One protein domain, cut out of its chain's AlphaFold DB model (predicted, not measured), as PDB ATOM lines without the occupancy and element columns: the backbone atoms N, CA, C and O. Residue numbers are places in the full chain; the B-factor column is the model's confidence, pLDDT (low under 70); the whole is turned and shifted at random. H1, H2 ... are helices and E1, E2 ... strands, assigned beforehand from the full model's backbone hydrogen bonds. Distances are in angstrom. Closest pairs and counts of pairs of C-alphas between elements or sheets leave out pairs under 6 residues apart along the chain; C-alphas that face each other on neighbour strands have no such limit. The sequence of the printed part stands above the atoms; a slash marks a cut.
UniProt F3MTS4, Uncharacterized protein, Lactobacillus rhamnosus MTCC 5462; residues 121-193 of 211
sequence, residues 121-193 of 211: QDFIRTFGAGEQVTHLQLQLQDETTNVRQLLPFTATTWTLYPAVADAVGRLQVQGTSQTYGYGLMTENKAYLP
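This is residues 121 to 193 of the 211 residues of an uncharacterized protein of Lactobacillus rhamnosus MTCC 5462 (UniProt F3MTS4). A strongly twisted sheet of five strands, curled like part of a barrel, makes the body, with short helix H1 over its E7 end and a two-strand ribbon, E1 and E4, coming near inner strand E6. The order along the 73 printed residues is H1, E1 to E7, mostly strand. The large sheet runs E3 - E2 - E5 - E6 - E7, and both sheets are antiparallel. The whole is compact, with a radius of gyration of the C-alphas of 12.1 A and spans of 32 by 28 by 18 A.

E5, residues 168 to 173, E6, residues 179 to 185, and E7, residues 189 to 192, form a meander, each strand the antiparallel neighbour of the one before, in two hairpins. N 171 and O 180 are 2.8 A apart, N 184 and O 191 2.9 A. Staggered, E6 pairs with E5 over residues 179 to 183 and with E7 over 184 to 185. E2, residues 138 to 141, is antiparallel to E5, with N 139 and O 172 at 2.9 A. E3, residues 148 to 150, makes a hairpin with E2, with N 149 and O 140 at 2.8 A. E1, residues 131 to 133, and E4, residues 158 to 160, are antiparallel, with N 131 and O 160 at 2.8 A. The closest C-alphas of E4 and E6, Leu 160 and Tyr 180, are 6.3 A apart. H1, residues 121 to 127, is on the large sheet, its height 9.6 A, only just over E7 with 3 of its C-alphas; their closest C-alphas are Phe 123 and Lys 189, 7.5 A. In H1, 2 of 3 O i to N i+4 pairs are within hydrogen-bond range.

H1 begins at C-alpha 121 (161.284, 182.289, 169.010) and measures 10.0 A; E5 measures 16.7 A, E6 16.2 A. E7 ends at C-alpha 192 (162.095, 167.877, 174.717).

The farthest C-alphas, Gly 175 and Asn 188, are 34.4 A apart. The printed part has no cut and no long link. Residues 154 to 156 are under pLDDT 70.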
ATOM      1  N   GLN A 121     161.258 181.865 170.417       90.50
ATOM      2  CA  GLN A 121     161.284 182.289 169.010       90.50
ATOM      3  C   GLN A 121     162.532 181.802 168.252       90.50
ATOM      4  O   GLN A 121     162.449 181.438 167.081       90.50
ATOM      5  N   ASP A 122     163.698 181.754 168.901       92.25
ATOM      6  CA  ASP A 122     164.923 181.240 168.282       92.25
ATOM      7  C   ASP A 122     164.910 179.716 168.085       92.25
ATOM      8  O   ASP A 122     165.604 179.218 167.194       92.25
ATOM      9  N   PHE A 123     164.108 178.985 168.862       94.81
ATOM     10  CA  PHE A 123     163.849 177.557 168.683       94.81
ATOM     11  C   PHE A 123     162.847 177.324 167.554       94.81
ATOM     12  O   PHE A 123     163.113 176.500 166.685       94.81
ATOM     13  N   ILE A 124     161.767 178.109 167.490       93.81
ATOM     14  CA  ILE A 124     160.780 178.051 166.396       93.81
ATOM     15  C   ILE A 124     161.450 178.293 165.038       93.81
ATOM     16  O   ILE A 124     161.202 177.561 164.085       93.81
ATOM     17  N   ARG A 125     162.370 179.263 164.943       93.81
ATOM     18  CA  ARG A 125     163.151 179.491 163.712       93.81
ATOM     19  C   ARG A 125     164.033 178.304 163.309       93.81
ATOM     20  O   ARG A 125     164.377 178.193 162.142       93.81
ATOM     21  N   THR A 126     164.424 177.459 164.264       93.69
ATOM     22  CA  THR A 126     165.313 176.308 164.027       93.69
ATOM     23  C   THR A 126     164.522 175.047 163.688       93.69
ATOM     24  O   THR A 126     164.885 174.319 162.773       93.69
ATOM     25  N   PHE A 127     163.440 174.790 164.423       94.00
ATOM     26  CA  PHE A 127     162.679 173.541 164.353       94.00
ATOM     27  C   PHE A 127     161.374 173.648 163.553       94.00
ATOM     28  O   PHE A 127     160.731 172.637 163.285       94.00
ATOM     29  N   GLY A 128     160.988 174.860 163.155       93.44
ATOM     30  CA  GLY A 128     159.706 175.140 162.519       93.44
ATOM     31  C   GLY A 128     158.616 175.511 163.523       93.44
ATOM     32  O   GLY A 128     158.747 175.340 164.739       93.44
ATOM     33  N   ALA A 129     157.524 176.062 162.994       91.25
ATOM     34  CA  ALA A 129     156.340 176.373 163.783       91.25
ATOM     35  C   ALA A 129     155.654 175.084 164.248       91.25
ATOM     36  O   ALA A 129     155.550 174.119 163.493       91.25
ATOM     37  N   GLY A 130     155.195 175.087 165.498       88.94
ATOM     38  CA  GLY A 130     154.424 173.984 166.048       88.94
ATOM     39  C   GLY A 130     152.944 174.083 165.689       88.94
ATOM     40  O   GLY A 130     152.397 175.178 165.559       88.94
ATOM     41  N   GLU A 131     152.297 172.933 165.576       89.44
ATOM     42  CA  GLU A 131     150.857 172.789 165.404       89.44
ATOM     43  C   GLU A 131     150.211 172.519 166.764       89.44
ATOM     44  O   GLU A 131     150.651 171.645 167.518       89.44
ATOM     45  N   GLN A 132     149.175 173.289 167.101       86.94
ATOM     46  CA  GLN A 132     148.383 173.017 168.292       86.94
ATOM     47  C   GLN A 132     147.377 171.917 167.998       86.94
ATOM     48  O   GLN A 132     146.547 172.045 167.102       86.94
ATOM     49  N   VAL A 133     147.435 170.859 168.797       80.06
ATOM     50  CA  VAL A 133     146.545 169.712 168.667       80.06
ATOM     51  C   VAL A 133     145.854 169.430 169.991       80.06
ATOM     52  O   VAL A 133     146.446 169.565 171.061       80.06
ATOM     53  N   THR A 134     144.603 168.998 169.918       81.75
ATOM     54  CA  THR A 134     143.791 168.600 171.071       81.75
ATOM     55  C   THR A 134     143.022 167.339 170.688       81.75
ATOM     56  O   THR A 134     142.672 167.171 169.522       81.75
ATOM     57  N   HIS A 135     142.743 166.462 171.656       81.88
ATOM     58  CA  HIS A 135     141.972 165.231 171.444       81.88
ATOM     59  C   HIS A 135     142.615 164.235 170.464       81.88
ATOM     60  O   HIS A 135     141.909 163.525 169.748       81.88
ATOM     61  N   LEU A 136     143.949 164.162 170.429       82.75
ATOM     62  CA  LEU A 136     144.662 163.181 169.615       82.75
ATOM     63  C   LEU A 136     145.133 161.990 170.447       82.75
ATOM     64  O   LEU A 136     145.583 162.114 171.586       82.75
ATOM     65  N   GLN A 137     145.083 160.821 169.815       88.31
ATOM     66  CA  GLN A 137     145.768 159.631 170.285       88.31
ATOM     67  C   GLN A 137     147.121 159.545 169.575       88.31
ATOM     68  O   GLN A 137     147.184 159.382 168.354       88.31
ATOM     69  N   LEU A 138     148.207 159.673 170.338       89.88
ATOM     70  CA  LEU A 138     149.571 159.659 169.809       89.88
ATOM     71  C   LEU A 138     150.250 158.321 170.098       89.88
ATOM     72  O   LEU A 138     150.154 157.780 171.203       89.88
ATOM     73  N   GLN A 139     150.969 157.802 169.107       92.06
ATOM     74  CA  GLN A 139     151.900 156.695 169.271       92.06
ATOM     75  C   GLN A 139     153.323 157.234 169.162       92.06
ATOM     76  O   GLN A 139     153.712 157.787 168.135       92.06
ATOM     77  N   LEU A 140     154.096 157.069 170.228       93.62
ATOM     78  CA  LEU A 140     155.520 157.349 170.240       93.62
ATOM     79  C   LEU A 140     156.271 156.151 169.663       93.62
ATOM     80  O   LEU A 140     156.032 155.012 170.066       93.62
ATOM     81  N   GLN A 141     157.196 156.408 168.749       94.25
ATOM     82  CA  GLN A 141     158.061 155.406 168.151       94.25
ATOM     83  C   GLN A 141     159.525 155.793 168.329       94.25
ATOM     84  O   GLN A 141     159.930 156.915 168.025       94.25
ATOM     85  N   ASP A 142     160.325 154.829 168.766       93.69
ATOM     86  CA  ASP A 142     161.773 154.867 168.646       93.69
ATOM     87  C   ASP A 142     162.178 154.198 167.331       93.69
ATOM     88  O   ASP A 142     162.111 152.977 167.189       93.69
ATOM     89  N   GLU A 143     162.595 154.999 166.352       89.25
ATOM     90  CA  GLU A 143     162.997 154.502 165.032       89.25
ATOM     91  C   GLU A 143     164.293 153.672 165.082       89.25
ATOM     92  O   GLU A 143     164.530 152.858 164.196       89.25
ATOM     93  N   THR A 144     165.120 153.823 166.126       89.56
ATOM     94  CA  THR A 144     166.366 153.052 166.279       89.56
ATOM     95  C   THR A 144     166.102 151.627 166.762       89.56
ATOM     96  O   THR A 144     166.743 150.688 166.301       89.56
ATOM     97  N   THR A 145     165.172 151.454 167.703       91.50
ATOM     98  CA  THR A 145     164.883 150.147 168.326       91.50
ATOM     99  C   THR A 145     163.592 149.507 167.822       91.50
ATOM    100  O   THR A 145     163.302 148.364 168.159       91.50
ATOM    101  N   ASN A 146     162.808 150.232 167.018       90.56
ATOM    102  CA  ASN A 146     161.449 149.884 166.596       90.56
ATOM    103  C   ASN A 146     160.443 149.688 167.742       90.56
ATOM    104  O   ASN A 146     159.330 149.210 167.511       90.56
ATOM    105  N   VAL A 147     160.788 150.095 168.966       93.81
ATOM    106  CA  VAL A 147     159.861 150.086 170.100       93.81
ATOM    107  C   VAL A 147     158.817 151.181 169.908       93.81
ATOM    108  O   VAL A 147     159.119 152.293 169.464       93.81
ATOM    109  N   ARG A 148     157.569 150.864 170.253       93.50
ATOM    110  CA  ARG A 148     156.448 151.799 170.189       93.50
ATOM    111  C   ARG A 148     155.707 151.833 171.515       93.50
ATOM    112  O   ARG A 148     155.504 150.796 172.137       93.50
ATOM    113  N   GLN A 149     155.255 153.018 171.902       91.81
ATOM    114  CA  GLN A 149     154.443 153.248 173.086       91.81
ATOM    115  C   GLN A 149     153.222 154.072 172.696       91.81
ATOM    116  O   GLN A 149     153.345 155.140 172.101       91.81
ATOM    117  N   LEU A 150     152.035 153.583 173.044       89.94
ATOM    118  CA  LEU A 150     150.835 154.402 172.984       89.94
ATOM    119  C   LEU A 150     150.898 155.407 174.138       89.94
ATOM    120  O   LEU A 150     151.016 154.998 175.294       89.94
ATOM    121  N   LEU A 151     150.876 156.704 173.835       86.31
ATOM    122  CA  LEU A 151     150.833 157.729 174.876       86.31
ATOM    123  C   LEU A 151     149.411 157.823 175.447       86.31
ATOM    124  O   LEU A 151     148.454 157.537 174.726       86.31
ATOM    125  N   PRO A 152     149.229 158.213 176.718       79.62
ATOM    126  CA  PRO A 152     147.900 158.496 177.245       79.62
ATOM    127  C   PRO A 152     147.162 159.494 176.351       79.62
ATOM    128  O   PRO A 152     147.768 160.428 175.820       79.62
ATOM    129  N   PHE A 153     145.856 159.292 176.176       71.94
ATOM    130  CA  PHE A 153     145.032 160.191 175.376       71.94
ATOM    131  C   PHE A 153     145.166 161.637 175.875       71.94
ATOM    132  O   PHE A 153     144.979 161.916 177.064       71.94
ATOM    133  N   THR A 154     145.480 162.569 174.974       64.56
ATOM    134  CA  THR A 154     145.727 163.963 175.351       64.56
ATOM    135  C   THR A 154     144.403 164.726 175.407       64.56
ATOM    136  O   THR A 154     143.921 165.245 174.397       64.56
ATOM    137  N   ALA A 155     143.810 164.818 176.600       53.56
ATOM    138  CA  ALA A 155     142.675 165.713 176.856       53.56
ATOM    139  C   ALA A 155     143.086 167.204 176.868       53.56
ATOM    140  O   ALA A 155     142.236 168.088 176.862       53.56
ATOM    141  N   THR A 156     144.392 167.486 176.893       65.75
ATOM    142  CA  THR A 156     144.981 168.828 176.888       65.75
ATOM    143  C   THR A 156     145.554 169.190 175.521       65.75
ATOM    144  O   THR A 156     145.866 168.321 174.706       65.75
ATOM    145  N   THR A 157     145.709 170.489 175.266       72.31
ATOM    146  CA  THR A 157     146.353 170.993 174.050       72.31
ATOM    147  C   THR A 157     147.857 170.738 174.095       72.31
ATOM    148  O   THR A 157     148.548 171.197 175.006       72.31
ATOM    149  N   TRP A 158     148.371 170.031 173.094       77.31
ATOM    150  CA  TRP A 158     149.798 169.863 172.843       77.31
ATOM    151  C   TRP A 158     150.229 170.807 171.728       77.31
ATOM    152  O   TRP A 158     149.439 171.163 170.859       77.31
ATOM    153  N   THR A 159     151.493 171.219 171.740       86.31
ATOM    154  CA  THR A 159     152.114 171.856 170.576       86.31
ATOM    155  C   THR A 159     153.121 170.872 170.007       86.31
ATOM    156  O   THR A 159     154.132 170.595 170.651       86.31
ATOM    157  N   LEU A 160     152.808 170.305 168.845       88.94
ATOM    158  CA  LEU A 160     153.643 169.326 168.159       88.94
ATOM    159  C   LEU A 160     154.486 170.018 167.098       88.94
ATOM    160  O   LEU A 160     154.001 170.899 166.397       88.94
ATOM    161  N   TYR A 161     155.743 169.614 166.962       92.12
ATOM    162  CA  TYR A 161     156.679 170.244 166.035       92.12
ATOM    163  C   TYR A 161     157.058 169.283 164.906       92.12
ATOM    164  O   TYR A 161     157.119 168.068 165.133       92.12
ATOM    165  N   PRO A 162     157.331 169.795 163.695       92.06
ATOM    166  CA  PRO A 162     157.806 168.973 162.592       92.06
ATOM    167  C   PRO A 162     159.023 168.134 162.996       92.06
ATOM    168  O   PRO A 162     159.892 168.583 163.744       92.06
ATOM    169  N   ALA A 163     159.095 166.901 162.495       88.56
ATOM    170  CA  ALA A 163     160.288 166.087 162.684       88.56
ATOM    171  C   ALA A 163     161.471 166.706 161.922       88.56
ATOM    172  O   ALA A 163     161.348 167.061 160.750       88.56
ATOM    173  N   VAL A 164     162.625 166.788 162.582       87.94
ATOM    174  CA  VAL A 164     163.909 167.149 161.963       87.94
ATOM    175  C   VAL A 164     164.773 165.902 161.773       87.94
ATOM    176  O   VAL A 164     164.492 164.865 162.369       87.94
ATOM    177  N   ALA A 165     165.819 165.989 160.945       84.75
ATOM    178  CA  ALA A 165     166.663 164.840 160.598       84.75
ATOM    179  C   ALA A 165     167.244 164.121 161.831       84.75
ATOM    180  O   ALA A 165     167.200 162.896 161.901       84.75
ATOM    181  N   ASP A 166     167.703 164.883 162.826       87.69
ATOM    182  CA  ASP A 166     168.318 164.355 164.050       87.69
ATOM    183  C   ASP A 166     167.336 164.198 165.220       87.69
ATOM    184  O   ASP A 166     167.748 164.113 166.382       87.69
ATOM    185  N   ALA A 167     166.030 164.166 164.940       89.88
ATOM    186  CA  ALA A 167     165.025 163.960 165.971       89.88
ATOM    187  C   ALA A 167     165.221 162.614 166.693       89.88
ATOM    188  O   ALA A 167     165.589 161.594 166.108       89.88
ATOM    189  N   VAL A 168     164.947 162.608 167.995       93.12
ATOM    190  CA  VAL A 168     164.966 161.414 168.837       93.12
ATOM    191  C   VAL A 168     163.525 160.987 169.080       93.12
ATOM    192  O   VAL A 168     162.828 161.518 169.946       93.12
ATOM    193  N   GLY A 169     163.103 160.018 168.274       93.31
ATOM    194  CA  GLY A 169     161.756 159.462 168.260       93.31
ATOM    195  C   GLY A 169     160.739 160.311 167.499       93.31
ATOM    196  O   GLY A 169     160.909 161.516 167.292       93.31
ATOM    197  N   ARG A 170     159.651 159.655 167.096       94.38
ATOM    198  CA  ARG A 170     158.545 160.268 166.358       94.38
ATOM    199  C   ARG A 170     157.213 160.032 167.032       94.38
ATOM    200  O   ARG A 170     156.962 158.966 167.585       94.38
ATOM    201  N   LEU A 171     156.353 161.031 166.937       93.12
ATOM    202  CA  LEU A 171     154.954 160.954 167.318       93.12
ATOM    203  C   LEU A 171     154.136 160.745 166.050       93.12
ATOM    204  O   LEU A 171     154.188 161.573 165.144       93.12
ATOM    205  N   GLN A 172     153.381 159.655 165.986       92.25
ATOM    206  CA  GLN A 172     152.413 159.398 164.927       92.25
ATOM    207  C   GLN A 172     151.000 159.613 165.463       92.25
ATOM    208  O   GLN A 172     150.645 159.099 166.527       92.25
ATOM    209  N   VAL A 173     150.178 160.346 164.710       89.94
ATOM    210  CA  VAL A 173     148.750 160.477 165.016       89.94
ATOM    211  C   VAL A 173     148.040 159.197 164.583       89.94
ATOM    212  O   VAL A 173     148.120 158.800 163.416       89.94
ATOM    213  N   GLN A 174     147.348 158.542 165.518       86.12
ATOM    214  CA  GLN A 174     146.674 157.274 165.253       86.12
ATOM    215  C   GLN A 174     145.667 157.412 164.100       86.12
ATOM    216  O   GLN A 174     144.879 158.352 164.055       86.12
ATOM    217  N   GLY A 175     145.694 156.462 163.163       85.06
ATOM    218  CA  GLY A 175     144.794 156.457 162.005       85.06
ATOM    219  C   GLY A 175     145.213 157.383 160.858       85.06
ATOM    220  O   GLY A 175     144.494 157.468 159.867       85.06
ATOM    221  N   THR A 176     146.374 158.041 160.949       88.12
ATOM    222  CA  THR A 176     146.904 158.904 159.883       88.12
ATOM    223  C   THR A 176     148.375 158.597 159.575       88.12
ATOM    224  O   THR A 176     149.069 157.903 160.324       88.12
ATOM    225  N   SER A 177     148.876 159.146 158.466       88.00
ATOM    226  CA  SER A 177     150.307 159.173 158.140       88.00
ATOM    227  C   SER A 177     151.038 160.397 158.708       88.00
ATOM    228  O   SER A 177     152.235 160.556 158.470       88.00
ATOM    229  N   GLN A 178     150.344 161.276 159.441       89.19
ATOM    230  CA  GLN A 178     150.927 162.500 159.981       89.19
ATOM    231  C   GLN A 178     151.873 162.170 161.137       89.19
ATOM    232  O   GLN A 178     151.528 161.421 162.057       89.19
ATOM    233  N   THR A 179     153.081 162.734 161.075       91.62
ATOM    234  CA  THR A 179     154.133 162.503 162.068       91.62
ATOM    235  C   THR A 179     154.794 163.800 162.506       91.62
ATOM    236  O   THR A 179     154.882 164.763 161.747       91.62
ATOM    237  N   TYR A 180     155.292 163.786 163.736       93.38
ATOM    238  CA  TYR A 180     155.974 164.891 164.396       93.38
ATOM    239  C   TYR A 180     157.229 164.377 165.095       93.38
ATOM    240  O   TYR A 180     157.342 163.182 165.386       93.38
ATOM    241  N   GLY A 181     158.175 165.264 165.382       93.75
ATOM    242  CA  GLY A 181     159.318 164.903 166.215       93.75
ATOM    243  C   GLY A 181     158.921 164.862 167.690       93.75
ATOM    244  O   GLY A 181     158.154 165.710 168.147       93.75
ATOM    245  N   TYR A 182     159.432 163.875 168.430       93.19
ATOM    246  CA  TYR A 182     159.329 163.861 169.889       93.19
ATOM    247  C   TYR A 182     160.426 164.747 170.491       93.19
ATOM    248  O   TYR A 182     160.157 165.884 170.859       93.19
ATOM    249  N   GLY A 183     161.674 164.274 170.526       94.38
ATOM    250  CA  GLY A 183     162.834 165.107 170.845       94.38
ATOM    251  C   GLY A 183     163.417 165.708 169.571       94.38
ATOM    252  O   GLY A 183     163.625 164.983 168.603       94.38
ATOM    253  N   LEU A 184     163.703 167.007 169.547       95.25
ATOM    254  CA  LEU A 184     164.323 167.667 168.389       95.25
ATOM    255  C   LEU A 184     165.744 168.060 168.745       95.25
ATOM    256  O   LEU A 184     166.003 168.480 169.871       95.25
ATOM    257  N   MET A 185     166.663 167.953 167.796       94.31
ATOM    258  CA  MET A 185     168.060 168.266 168.048       94.31
ATOM    259  C   MET A 185     168.728 168.839 166.802       94.31
ATOM    260  O   MET A 185     168.395 168.492 165.673       94.31
ATOM    261  N   THR A 186     169.667 169.738 167.057       93.31
ATOM    262  CA  THR A 186     170.719 170.215 166.156       93.31
ATOM    263  C   THR A 186     172.034 170.190 166.941       93.31
ATOM    264  O   THR A 186     172.055 169.771 168.097       93.31
ATOM    265  N   GLU A 187     173.130 170.686 166.372       90.94
ATOM    266  CA  GLU A 187     174.428 170.747 167.057       90.94
ATOM    267  C   GLU A 187     174.390 171.509 168.404       90.94
ATOM    268  O   GLU A 187     175.000 171.078 169.390       90.94
ATOM    269  N   ASN A 188     173.656 172.630 168.461       93.81
ATOM    270  CA  ASN A 188     173.663 173.553 169.604       93.81
ATOM    271  C   ASN A 188     172.287 173.836 170.227       93.81
ATOM    272  O   ASN A 188     172.217 174.560 171.222       93.81
ATOM    273  N   LYS A 189     171.202 173.266 169.693       96.00
ATOM    274  CA  LYS A 189     169.858 173.354 170.283       96.00
ATOM    275  C   LYS A 189     169.202 171.990 170.382       96.00
ATOM    276  O   LYS A 189     169.235 171.232 169.414       96.00
ATOM    277  N   ALA A 190     168.523 171.739 171.494       95.88
ATOM    278  CA  ALA A 190     167.686 170.563 171.662       95.88
ATOM    279  C   ALA A 190     166.360 170.892 172.351       95.88
ATOM    280  O   ALA A 190     166.297 171.719 173.259       95.88
ATOM    281  N   TYR A 191     165.293 170.231 171.929       95.19
ATOM    282  CA  TYR A 191     163.959 170.363 172.492       95.19
ATOM    283  C   TYR A 191     163.458 169.012 173.001       95.19
ATOM    284  O   TYR A 191     163.590 168.003 172.306       95.19
ATOM    285  N   LEU A 192     162.836 169.015 174.181       92.31
ATOM    286  CA  LEU A 192     162.095 167.877 174.717       92.31
ATOM    287  C   LEU A 192     160.692 168.306 175.187       92.31
ATOM    288  O   LEU A 192     160.575 169.221 176.012       92.31
ATOM    289  N   PRO A 193     159.617 167.635 174.744       87.44
ATOM    290  CA  PRO A 193     158.325 167.720 175.411       87.44
ATOM    291  C   PRO A 193     158.442 167.058 176.792       87.44
ATOM    292  O   PRO A 193     159.182 166.091 176.971       87.44
TER     293      PRO A 193